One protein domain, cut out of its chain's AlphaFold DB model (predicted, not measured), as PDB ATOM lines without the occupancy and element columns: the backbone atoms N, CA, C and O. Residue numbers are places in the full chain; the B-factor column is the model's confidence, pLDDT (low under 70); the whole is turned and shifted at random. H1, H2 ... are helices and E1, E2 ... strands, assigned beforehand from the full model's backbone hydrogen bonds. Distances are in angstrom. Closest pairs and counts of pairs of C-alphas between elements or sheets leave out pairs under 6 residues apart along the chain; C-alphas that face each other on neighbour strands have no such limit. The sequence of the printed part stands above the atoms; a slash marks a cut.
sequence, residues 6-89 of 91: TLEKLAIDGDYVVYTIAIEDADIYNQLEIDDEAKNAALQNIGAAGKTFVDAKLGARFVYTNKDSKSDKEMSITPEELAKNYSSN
ATOM      1  N   THR A   6      39.285 145.267  53.283       80.75
ATOM      2  CA  THR A   6      40.108 146.235  52.558       80.75
ATOM      3  C   THR A   6      40.790 145.542  51.390       80.75
ATOM      4  O   THR A   6      41.476 144.541  51.570       80.75
ATOM      5  N   LEU A   7      40.623 146.072  50.176       81.69
ATOM      6  CA  LEU A   7      41.405 145.620  49.026       81.69
ATOM      7  C   LEU A   7      42.859 146.075  49.210       81.69
ATOM      8  O   LEU A   7      43.148 147.265  49.107       81.69
ATOM      9  N   GLU A   8      43.770 145.139  49.465       80.62
ATOM     10  CA  GLU A   8      45.199 145.434  49.619       80.62
ATOM     11  C   GLU A   8      45.941 145.419  48.289       80.62
ATOM     12  O   GLU A   8      46.855 146.217  48.070       80.62
ATOM     13  N   LYS A   9      45.579 144.492  47.396       80.75
ATOM     14  CA  LYS A   9      46.309 144.299  46.145       80.75
ATOM     15  C   LYS A   9      45.397 143.852  45.018       80.75
ATOM     16  O   LYS A   9      44.538 142.993  45.195       80.75
ATOM     17  N   LEU A  10      45.654 144.413  43.842       84.56
ATOM     18  CA  LEU A  10      45.113 143.959  42.574       84.56
ATOM     19  C   LEU A  10      46.287 143.610  41.660       84.56
ATOM     20  O   LEU A  10      47.145 144.459  41.405       84.56
ATOM     21  N   ALA A  11      46.349 142.370  41.195       86.62
ATOM     22  CA  ALA A  11      47.371 141.901  40.267       86.62
ATOM     23  C   ALA A  11      46.740 141.049  39.166       86.62
ATOM     24  O   ALA A  11      45.627 140.565  39.316       86.62
ATOM     25  N   ILE A  12      47.459 140.857  38.067       85.94
ATOM     26  CA  ILE A  12      47.089 139.895  37.029       85.94
ATOM     27  C   ILE A  12      48.125 138.776  37.094       85.94
ATOM     28  O   ILE A  12      49.324 139.049  37.013       85.94
ATOM     29  N   ASP A  13      47.665 137.547  37.289       86.06
ATOM     30  CA  ASP A  13      48.465 136.328  37.341       86.06
ATOM     31  C   ASP A  13      47.959 135.363  36.262       86.06
ATOM     32  O   ASP A  13      46.884 134.774  36.383       86.06
ATOM     33  N   GLY A  14      48.706 135.268  35.159       85.38
ATOM     34  CA  GLY A  14      48.293 134.506  33.980       85.38
ATOM     35  C   GLY A  14      46.924 134.956  33.466       85.38
ATOM     36  O   GLY A  14      46.725 136.130  33.155       85.38
ATOM     37  N   ASP A  15      45.984 134.015  33.414       86.62
ATOM     38  CA  ASP A  15      44.606 134.245  32.987       86.62
ATOM     39  C   ASP A  15      43.677 134.697  34.131       86.62
ATOM     40  O   ASP A  15      42.466 134.635  33.970       86.62
ATOM     41  N   TYR A  16      44.182 135.117  35.297       87.69
ATOM     42  CA  TYR A  16      43.346 135.523  36.436       87.69
ATOM     43  C   TYR A  16      43.735 136.887  36.998       87.69
ATOM     44  O   TYR A  16      44.903 137.192  37.218       87.69
ATOM     45  N   VAL A  17      42.735 137.697  37.328       88.00
ATOM     46  CA  VAL A  17      42.911 138.912  38.124       88.00
ATOM     47  C   VAL A  17      42.828 138.550  39.602       88.00
ATOM     48  O   VAL A  17      41.779 138.132  40.084       88.00
ATOM     49  N   VAL A  18      43.935 138.694  40.320       89.38
ATOM     50  CA  VAL A  18      44.065 138.380  41.741       89.38
ATOM     51  C   VAL A  18      43.733 139.608  42.589       89.38
ATOM     52  O   VAL A  18      44.438 140.618  42.554       89.38
ATOM     53  N   TYR A  19      42.669 139.492  43.375       85.38
ATOM     54  CA  TYR A  19      42.182 140.435  44.371       85.38
ATOM     55  C   TYR A  19      42.592 139.963  45.761       85.38
ATOM     56  O   TYR A  19      42.001 139.032  46.300       85.38
ATOM     57  N   THR A  20      43.585 140.605  46.365       87.69
ATOM     58  CA  THR A  20      43.957 140.341  47.757       87.69
ATOM     59  C   THR A  20      43.160 141.258  48.669       87.69
ATOM     60  O   THR A  20      43.325 142.478  48.624       87.69
ATOM     61  N   ILE A  21      42.291 140.671  49.482       85.31
ATOM     62  CA  ILE A  21      41.408 141.371  50.409       85.31
ATOM     63  C   ILE A  21      41.880 141.054  51.824       85.31
ATOM     64  O   ILE A  21      41.814 139.903  52.255       85.31
ATOM     65  N   ALA A  22      42.339 142.069  52.550       84.94
ATOM     66  CA  ALA A  22      42.597 141.947  53.973       84.94
ATOM     67  C   ALA A  22      41.302 142.077  54.761       84.94
ATOM     68  O   ALA A  22      40.540 143.031  54.591       84.94
ATOM     69  N   ILE A  23      41.099 141.121  55.656       83.81
ATOM     70  CA  ILE A  23      40.059 141.139  56.668       83.81
ATOM     71  C   ILE A  23      40.741 141.447  57.995       83.81
ATOM     72  O   ILE A  23      41.511 140.629  58.499       83.81
ATOM     73  N   GLU A  24      40.485 142.627  58.553       80.81
ATOM     74  CA  GLU A  24      41.062 143.022  59.847       80.81
ATOM     75  C   GLU A  24      40.424 142.247  61.009       80.81
ATOM     76  O   GLU A  24      41.087 141.927  61.992       80.81
ATOM     77  N   ASP A  25      39.153 141.881  60.857       81.19
ATOM     78  CA  ASP A  25      38.364 141.204  61.879       81.19
ATOM     79  C   ASP A  25      38.423 139.677  61.718       81.19
ATOM     80  O   ASP A  25      37.948 139.112  60.727       81.19
ATOM     81  N   ALA A  26      39.006 138.985  62.701       76.31
ATOM     82  CA  ALA A  26      39.123 137.523  62.682       76.31
ATOM     83  C   ALA A  26      37.761 136.816  62.788       76.31
ATOM     84  O   ALA A  26      37.612 135.698  62.292       76.31
ATOM     85  N   ASP A  27      36.765 137.467  63.397       80.56
ATOM     86  CA  ASP A  27      35.396 136.952  63.476       80.56
ATOM     87  C   ASP A  27      34.751 136.949  62.083       80.56
ATOM     88  O   ASP A  27      34.301 135.906  61.613       80.56
ATOM     89  N   ILE A  28      34.867 138.065  61.347       78.50
ATOM     90  CA  ILE A  28      34.426 138.172  59.945       78.50
ATOM     91  C   ILE A  28      35.166 137.156  59.074       78.50
ATOM     92  O   ILE A  28      34.547 136.498  58.246       78.50
ATOM     93  N   TYR A  29      36.477 136.982  59.266       79.25
ATOM     94  CA  TYR A  29      37.252 135.993  58.515       79.25
ATOM     95  C   TYR A  29      36.789 134.554  58.785       79.25
ATOM     96  O   TYR A  29      36.697 133.748  57.856       79.25
ATOM     97  N   ASN A  30      36.478 134.210  60.037       77.44
ATOM     98  CA  ASN A  30      35.957 132.888  60.385       77.44
ATOM     99  C   ASN A  30      34.542 132.671  59.839       77.44
ATOM    100  O   ASN A  30      34.285 131.603  59.287       77.44
ATOM    101  N   GLN A  31      33.681 133.688  59.915       77.19
ATOM    102  CA  GLN A  31      32.326 133.679  59.356       77.19
ATOM    103  C   GLN A  31      32.289 133.748  57.825       77.19
ATOM    104  O   GLN A  31      31.260 133.447  57.230       77.19
ATOM    105  N   LEU A  32      33.389 134.148  57.178       75.94
ATOM    106  CA  LEU A  32      33.489 134.201  55.724       75.94
ATOM    107  C   LEU A  32      33.469 132.779  55.152       75.94
ATOM    108  O   LEU A  32      34.512 132.144  54.983       75.94
ATOM    109  N   GLU A  33      32.291 132.262  54.852       75.12
ATOM    110  CA  GLU A  33      32.146 131.033  54.083       75.12
ATOM    111  C   GLU A  33      32.259 131.366  52.590       75.12
ATOM    112  O   GLU A  33      31.526 132.198  52.056       75.12
ATOM    113  N   ILE A  34      33.234 130.744  51.919       72.75
ATOM    114  CA  ILE A  34      33.394 130.831  50.463       72.75
ATOM    115  C   ILE A  34      32.357 129.893  49.842       72.75
ATOM    116  O   ILE A  34      32.672 128.778  49.430       72.75
ATOM    117  N   ASP A  35      31.107 130.340  49.848       75.69
ATOM    118  CA  ASP A  35      29.976 129.641  49.242       75.69
ATOM    119  C   ASP A  35      29.556 130.323  47.923       75.69
ATOM    120  O   ASP A  35      30.085 131.378  47.545       75.69
ATOM    121  N   ASP A  36      28.601 129.738  47.203       70.81
ATOM    122  CA  ASP A  36      28.071 130.284  45.951       70.81
ATOM    123  C   ASP A  36      27.494 131.701  46.134       70.81
ATOM    124  O   ASP A  36      27.600 132.540  45.234       70.81
ATOM    125  N   GLU A  37      26.975 132.029  47.320       68.94
ATOM    126  CA  GLU A  37      26.509 133.385  47.639       68.94
ATOM    127  C   GLU A  37      27.663 134.405  47.701       68.94
ATOM    128  O   GLU A  37      27.561 135.496  47.130       68.94
ATOM    129  N   ALA A  38      28.801 134.040  48.302       71.19
ATOM    130  CA  ALA A  38      29.991 134.890  48.360       71.19
ATOM    131  C   ALA A  38      30.611 135.087  46.967       71.19
ATOM    132  O   ALA A  38      31.027 136.201  46.626       71.19
ATOM    133  N   LYS A  39      30.597 134.042  46.125       74.25
ATOM    134  CA  LYS A  39      30.947 134.152  44.698       74.25
ATOM    135  C   LYS A  39      30.056 135.153  43.985       74.25
ATOM    136  O   LYS A  39      30.563 136.017  43.272       74.25
ATOM    137  N   ASN A  40      28.745 135.062  44.180       72.00
ATOM    138  CA  ASN A  40      27.793 135.932  43.502       72.00
ATOM    139  C   ASN A  40      27.908 137.390  43.983       72.00
ATOM    140  O   ASN A  40      27.866 138.326  43.182       72.00
ATOM    141  N   ALA A  41      28.165 137.604  45.274       72.69
ATOM    142  CA  ALA A  41      28.469 138.925  45.820       72.69
ATOM    143  C   ALA A  41      29.784 139.494  45.256       72.69
ATOM    144  O   ALA A  41      29.847 140.672  44.895       72.69
ATOM    145  N   ALA A  42      30.829 138.673  45.132       73.75
ATOM    146  CA  ALA A  42      32.097 139.078  44.532       73.75
ATOM    147  C   ALA A  42      31.945 139.401  43.034       73.75
ATOM    148  O   ALA A  42      32.445 140.427  42.579       73.75
ATOM    149  N   LEU A  43      31.178 138.600  42.288       73.31
ATOM    150  CA  LEU A  43      30.798 138.856  40.891       73.31
ATOM    151  C   LEU A  43      30.081 140.198  40.715       73.31
ATOM    152  O   LEU A  43      30.406 140.957  39.800       73.31
ATOM    153  N   GLN A  44      29.134 140.504  41.604       70.75
ATOM    154  CA  GLN A  44      28.430 141.786  41.608       70.75
ATOM    155  C   GLN A  44      29.357 142.956  41.959       70.75
ATOM    156  O   GLN A  44      29.267 144.007  41.328       70.75
ATOM    157  N   ASN A  45      30.295 142.773  42.897       66.94
ATOM    158  CA  ASN A  45      31.312 143.784  43.221       66.94
ATOM    159  C   ASN A  45      32.295 144.021  42.066       66.94
ATOM    160  O   ASN A  45      32.737 145.149  41.852       66.94
ATOM    161  N   ILE A  46      32.606 142.982  41.287       70.69
ATOM    162  CA  ILE A  46      33.395 143.119  40.060       70.69
ATOM    163  C   ILE A  46      32.655 143.985  39.021       70.69
ATOM    164  O   ILE A  46      33.324 144.624  38.214       70.69
ATOM    165  N   GLY A  47      31.315 144.041  39.064       65.56
ATOM    166  CA  GLY A  47      30.377 144.879  38.290       65.56
ATOM    167  C   GLY A  47      30.894 145.624  37.045       65.56
ATOM    168  O   GLY A  47      30.515 145.316  35.922       65.56
ATOM    169  N   ALA A  48      31.721 146.659  37.221       62.44
ATOM    170  CA  ALA A  48      32.250 147.467  36.114       62.44
ATOM    171  C   ALA A  48      33.555 146.920  35.499       62.44
ATOM    172  O   ALA A  48      33.786 147.067  34.300       62.44
ATOM    173  N   ALA A  49      34.406 146.282  36.304       67.75
ATOM    174  CA  ALA A  49      35.686 145.721  35.876       67.75
ATOM    175  C   ALA A  49      35.537 144.326  35.246       67.75
ATOM    176  O   ALA A  49      36.371 143.918  34.441       67.75
ATOM    177  N   GLY A  50      34.452 143.605  35.542       70.38
ATOM    178  CA  GLY A  50      34.273 142.245  35.025       70.38
ATOM    179  C   GLY A  50      34.057 142.191  33.532       70.38
ATOM    180  O   GLY A  50      34.537 141.261  32.901       70.38
ATOM    181  N   LYS A  51      33.458 143.226  32.936       70.62
ATOM    182  CA  LYS A  51      33.393 143.336  31.476       70.62
ATOM    183  C   LYS A  51      34.791 143.404  30.858       70.62
ATOM    184  O   LYS A  51      35.036 142.748  29.852       70.62
ATOM    185  N   THR A  52      35.715 144.139  31.477       78.88
ATOM    186  CA  THR A  52      37.122 144.193  31.052       78.88
ATOM    187  C   THR A  52      37.814 142.844  31.228       78.88
ATOM    188  O   THR A  52      38.605 142.458  30.374       78.88
ATOM    189  N   PHE A  53      37.500 142.100  32.290       83.31
ATOM    190  CA  PHE A  53      38.067 140.766  32.502       83.31
ATOM    191  C   PHE A  53      37.543 139.765  31.480       83.31
ATOM    192  O   PHE A  53      38.336 139.067  30.864       83.31
ATOM    193  N   VAL A  54      36.236 139.763  31.215       79.88
ATOM    194  CA  VAL A  54      35.612 138.908  30.198       79.88
ATOM    195  C   VAL A  54      36.166 139.206  28.804       79.88
ATOM    196  O   VAL A  54      36.520 138.272  28.087       79.88
ATOM    197  N   ASP A  55      36.300 140.483  28.432       80.56
ATOM    198  CA  ASP A  55      36.877 140.898  27.143       80.56
ATOM    199  C   ASP A  55      38.338 140.437  26.998       80.56
ATOM    200  O   ASP A  55      38.737 139.896  25.966       80.56
ATOM    201  N   ALA A  56      39.108 140.535  28.086       82.81
ATOM    202  CA  ALA A  56      40.481 140.047  28.167       82.81
ATOM    203  C   ALA A  56      40.599 138.520  28.362       82.81
ATOM    204  O   ALA A  56      41.715 138.011  28.439       82.81
ATOM    205  N   LYS A  57      39.476 137.784  28.432       84.69
ATOM    206  CA  LYS A  57      39.407 136.346  28.768       84.69
ATOM    207  C   LYS A  57      40.084 135.987  30.096       84.69
ATOM    208  O   LYS A  57      40.589 134.880  30.260       84.69
ATOM    209  N   LEU A  58      40.057 136.913  31.049       86.94
ATOM    210  CA  LEU A  58      40.600 136.755  32.391       86.94
ATOM    211  C   LEU A  58      39.516 136.307  33.381       86.94
ATOM    212  O   LEU A  58      38.398 136.824  33.395       86.94
ATOM    213  N   GLY A  59      39.865 135.345  34.227       87.12
ATOM    214  CA  GLY A  59      39.161 134.982  35.448       87.12
ATOM    215  C   GLY A  59      39.388 135.993  36.571       87.12
ATOM    216  O   GLY A  59      40.185 136.922  36.450       87.12
ATOM    217  N   ALA A  60      38.735 135.782  37.709       87.19
ATOM    218  CA  ALA A  60      38.969 136.553  38.929       87.19
ATOM    219  C   ALA A  60      39.284 135.607  40.086       87.19
ATOM    220  O   ALA A  60      38.550 134.653  40.327       87.19
ATOM    221  N   ARG A  61      40.367 135.861  40.814       89.00
ATOM    222  CA  ARG A  61      40.756 135.123  42.017       89.00
ATOM    223  C   ARG A  61      40.739 136.073  43.202       89.00
ATOM    224  O   ARG A  61      41.448 137.064  43.204       89.00
ATOM    225  N   PHE A  62      39.955 135.765  44.213       86.62
ATOM    226  CA  PHE A  62      39.876 136.486  45.467       86.62
ATOM    227  C   PHE A  62      40.652 135.729  46.527       86.62
ATOM    228  O   PHE A  62      40.399 134.552  46.769       86.62
ATOM    229  N   VAL A  63      41.601 136.413  47.143       88.06
ATOM    230  CA  VAL A  63      42.433 135.896  48.219       88.06
ATOM    231  C   VAL A  63      42.097 136.713  49.447       88.06
ATOM    232  O   VAL A  63      42.502 137.870  49.564       88.06
ATOM    233  N   TYR A  64      41.316 136.127  50.339       85.75
ATOM    234  CA  TYR A  64      40.981 136.717  51.620       85.75
ATOM    235  C   TYR A  64      42.073 136.330  52.606       85.75
ATOM    236  O   TYR A  64      42.273 135.153  52.904       85.75
ATOM    237  N   THR A  65      42.795 137.325  53.100       84.50
ATOM    238  CA  THR A  65      43.820 137.147  54.125       84.50
ATOM    239  C   THR A  65      43.371 137.834  55.402       84.50
ATOM    240  O   THR A  65      42.684 138.852  55.360       84.50
ATOM    241  N   ASN A  66      43.734 137.283  56.551       84.50
ATOM    242  CA  ASN A  66      43.525 137.939  57.832       84.50
ATOM    243  C   ASN A  66      44.883 138.175  58.485       84.50
ATOM    244  O   ASN A  66      45.740 137.298  58.482       84.50
ATOM    245  N   LYS A  67      45.079 139.366  59.050       71.88
ATOM    246  CA  LYS A  67      46.377 139.792  59.594       71.88
ATOM    247  C   LYS A  67      46.852 138.940  60.781       71.88
ATOM    248  O   LYS A  67      48.054 138.847  61.019       71.88
ATOM    249  N   ASP A  68      45.913 138.323  61.492       70.00
ATOM    250  CA  ASP A  68      46.147 137.441  62.639       70.00
ATOM    251  C   ASP A  68      46.205 135.956  62.234       70.00
ATOM    252  O   ASP A  68      46.829 135.134  62.910       70.00
ATOM    253  N   SER A  69      45.584 135.597  61.108       63.84
ATOM    254  CA  SER A  69      45.438 134.213  60.667       63.84
ATOM    255  C   SER A  69      46.515 133.833  59.649       63.84
ATOM    256  O   SER A  69      46.667 134.458  58.606       63.84
ATOM    257  N   LYS A  70      47.248 132.743  59.908       64.31
ATOM    258  CA  LYS A  70      48.218 132.174  58.943       64.31
ATOM    259  C   LYS A  70      47.560 131.425  57.777       64.31
ATOM    260  O   LYS A  70      48.266 130.799  56.994       64.31
ATOM    261  N   SER A  71      46.235 131.423  57.717       66.81
ATOM    262  CA  SER A  71      45.467 130.776  56.663       66.81
ATOM    263  C   SER A  71      44.848 131.840  55.781       66.81
ATOM    264  O   SER A  71      44.262 132.793  56.290       66.81
ATOM    265  N   ASP A  72      44.956 131.635  54.479       80.88
ATOM    266  CA  ASP A  72      44.242 132.352  53.436       80.88
ATOM    267  C   ASP A  72      43.016 131.545  52.976       80.88
ATOM    268  O   ASP A  72      43.027 130.312  52.932       80.88
ATOM    269  N   LYS A  73      41.924 132.256  52.689       84.75
ATOM    270  CA  LYS A  73      40.723 131.711  52.052       84.75
ATOM    271  C   LYS A  73      40.739 132.191  50.616       84.75
ATOM    272  O   LYS A  73      40.747 133.394  50.363       84.75
ATOM    273  N   GLU A  74      40.739 131.259  49.678       86.38
ATOM    274  CA  GLU A  74      40.847 131.577  48.260       86.38
ATOM    275  C   GLU A  74      39.587 131.174  47.506       86.38
ATOM    276  O   GLU A  74      38.998 130.119  47.741       86.38
ATOM    277  N   MET A  75      39.192 132.018  46.563       86.12
ATOM    278  CA  MET A  75      38.052 131.802  45.690       86.12
ATOM    279  C   MET A  75      38.431 132.189  44.276       86.12
ATOM    280  O   MET A  75      38.818 133.321  44.024       86.12
ATOM    281  N   SER A  76      38.272 131.280  43.328       87.44
ATOM    282  CA  SER A  76      38.504 131.567  41.915       87.44
ATOM    283  C   SER A  76      37.218 131.448  41.114       87.44
ATOM    284  O   SER A  76      36.421 130.528  41.304       87.44
ATOM    285  N   ILE A  77      37.058 132.378  40.185       86.31
ATOM    286  CA  ILE A  77      35.996 132.449  39.201       86.31
ATOM    287  C   ILE A  77      36.669 132.376  37.841       86.31
ATOM    288  O   ILE A  77      37.556 133.176  37.530       86.31
ATOM    289  N   THR A  78      36.283 131.391  37.043       87.44
ATOM    290  CA  THR A  78      36.848 131.216  35.708       87.44
ATOM    291  C   THR A  78      36.359 132.332  34.780       87.44
ATOM    292  O   THR A  78      35.282 132.899  34.997       87.44
ATOM    293  N   PRO A  79      37.118 132.649  33.718       83.38
ATOM    294  CA  PRO A  79      36.657 133.589  32.700       83.38
ATOM    295  C   PRO A  79      35.325 133.165  32.072       83.38
ATOM    296  O   PRO A  79      34.526 134.021  31.714       83.38
ATOM    297  N   GLU A  80      35.047 131.862  31.970       84.62
ATOM    298  CA  GLU A  80      33.778 131.338  31.448       84.62
ATOM    299  C   GLU A  80      32.587 131.639  32.368       84.62
ATOM    300  O   GLU A  80      31.522 132.023  31.888       84.62
ATOM    301  N   GLU A  81      32.761 131.496  33.684       83.19
ATOM    302  CA  GLU A  81      31.734 131.815  34.686       83.19
ATOM    303  C   GLU A  81      31.471 133.324  34.735       83.19
ATOM    304  O   GLU A  81      30.317 133.759  34.735       83.19
ATOM    305  N   LEU A  82      32.537 134.133  34.679       81.50
ATOM    306  CA  LEU A  82      32.417 135.580  34.503       81.50
ATOM    307  C   LEU A  82      31.668 135.908  33.210       81.50
ATOM    308  O   LEU A  82      30.708 136.674  33.231       81.50
ATOM    309  N   ALA A  83      32.061 135.302  32.090       81.06
ATOM    310  CA  ALA A  83      31.446 135.560  30.798       81.06
ATOM    311  C   ALA A  83      29.960 135.204  30.803       81.06
ATOM    312  O   ALA A  83      29.162 136.001  30.320       81.06
ATOM    313  N   LYS A  84      29.562 134.070  31.389       79.69
ATOM    314  CA  LYS A  84      28.146 133.703  31.546       79.69
ATOM    315  C   LYS A  84      27.378 134.744  32.356       79.69
ATOM    316  O   LYS A  84      26.346 135.218  31.892       79.69
ATOM    317  N   ASN A  85      27.905 135.151  33.510       75.62
ATOM    318  CA  ASN A  85      27.216 136.095  34.390       75.62
ATOM    319  C   ASN A  85      27.078 137.501  33.767       75.62
ATOM    320  O   ASN A  85      26.079 138.183  33.974       75.62
ATOM    321  N   TYR A  86      28.061 137.929  32.969       69.19
ATOM    322  CA  TYR A  86      28.014 139.207  32.247       69.19
ATOM    323  C   TYR A  86      27.210 139.147  30.947       69.19
ATOM    324  O   TYR A  86      26.561 140.130  30.599       69.19
ATOM    325  N   SER A  87      27.222 138.017  30.236       62.72
ATOM    326  CA  SER A  87      26.435 137.838  29.007       62.72
ATOM    327  C   SER A  87      24.938 137.812  29.309       62.72
ATOM    328  O   SER A  87      24.163 138.351  28.530       62.72
ATOM    329  N   SER A  88      24.533 137.262  30.460       54.22
ATOM    330  CA  SER A  88      23.134 137.262  30.911       54.22
ATOM    331  C   SER A  88      22.623 138.616  31.424       54.22
ATOM    332  O   SER A  88      21.418 138.786  31.545       54.22
ATOM    333  N   ASN A  89      23.507 139.579  31.710       49.34
ATOM    334  CA  ASN A  89      23.145 140.933  32.159       49.34
ATOM    335  C   ASN A  89      23.312 142.000  31.058       49.34
ATOM    336  O   ASN A  89      23.216 143.194  31.341       49.34
TER     337      ASN A  89
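Overview. This is residues 6 to 89 of the 91 residues of an uncharacterized protein of Muribaculaceae bacterium Isolate-110 (HZI) (UniProt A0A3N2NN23). A twisted sheet of four strands forms a wall, with H1 and H2 over one face and no named helix over the other. H1 lies near the end of E3, H2 crosses over E3 and E4, and H3 and H4 pack on each other at the end of the sheet where E3 begins. The printed part has 84 residues, in the order E1, E2, H1, H2, H3, E3, E4, H4; the sheet order is E1, E2, E3, E4, mixed, and the class is mixed, helices and strands. The whole is compact, with a radius of gyration of the C-alphas of 12.9 A, yet elongated, spanning 38 by 24 by 17 A.

Arrangement. E1, residues 6 to 13, forms an antiparallel hairpin with E2, residues 16 to 23; N 8 and O 20 are 2.8 A apart, within hydrogen-bond range. E2 is parallel to E3, residues 59 to 66, with N 19 and O 61 at 2.7 A. Between them come H1, residues 26 to 31, H2, residues 36 to 46, and H3, residues 50 to 55: a strand-helix-strand unit, two parallel neighbour strands with helices between. E3 and E4, residues 73 to 77, form an antiparallel hairpin, with N 62 and O 75 at 2.7 A. H1 and H2 lie on the same face of the sheet, making two layers, helices on one face of a sheet. H1 lies over E3 at a height over the sheet of 8.3 A; its closest C-alphas to E3 are those of Ala 26 and Asn 66, 6.6 A. On the local plane it is only just slantwise to E3, at 30.1 degrees. H2 lies over E3 and E4 at a height over the sheet of 9.7 A, across the strands at 73 degrees to E3 on the local plane; its closest C-alphas to E4 are those of Lys 39 and Met 75, 7.5 A. H3 only grazes the sheet with residues 50 to 54, and H4, residues 79 to 87, only grazes it with residues 79 to 83. H3 and H4 touch, closest at the C-alphas of Val 54 and Ala 83, 5.4 A, only just about perpendicular at 71 degrees. H1 and H2 are apart. In H1, H2, H3 and H4 every O i to N i+4 pair is within hydrogen-bond range.

Along the chain. E1 begins at C-alpha 6 (40.108, 146.235, 52.558) and is 20.0 A long; E2 is 21.3 A, E3 23.0 A, E4 13.7 A. H2 is 15.1 A long and H4 11.7 A, ending at C-alpha 87 (26.435, 137.838, 29.007); H1 and H3 have six residues each.

Size, cuts and confidence. The C-alphas of Asp 68 and Ser 88, the two farthest apart, are 39.2 A from each other. The printed part has no cut and no long link. Mean pLDDT of the printed part is 78.5; residues 37, 45, 47 to 49, 69 to 71 and 86 to 89 are under 70.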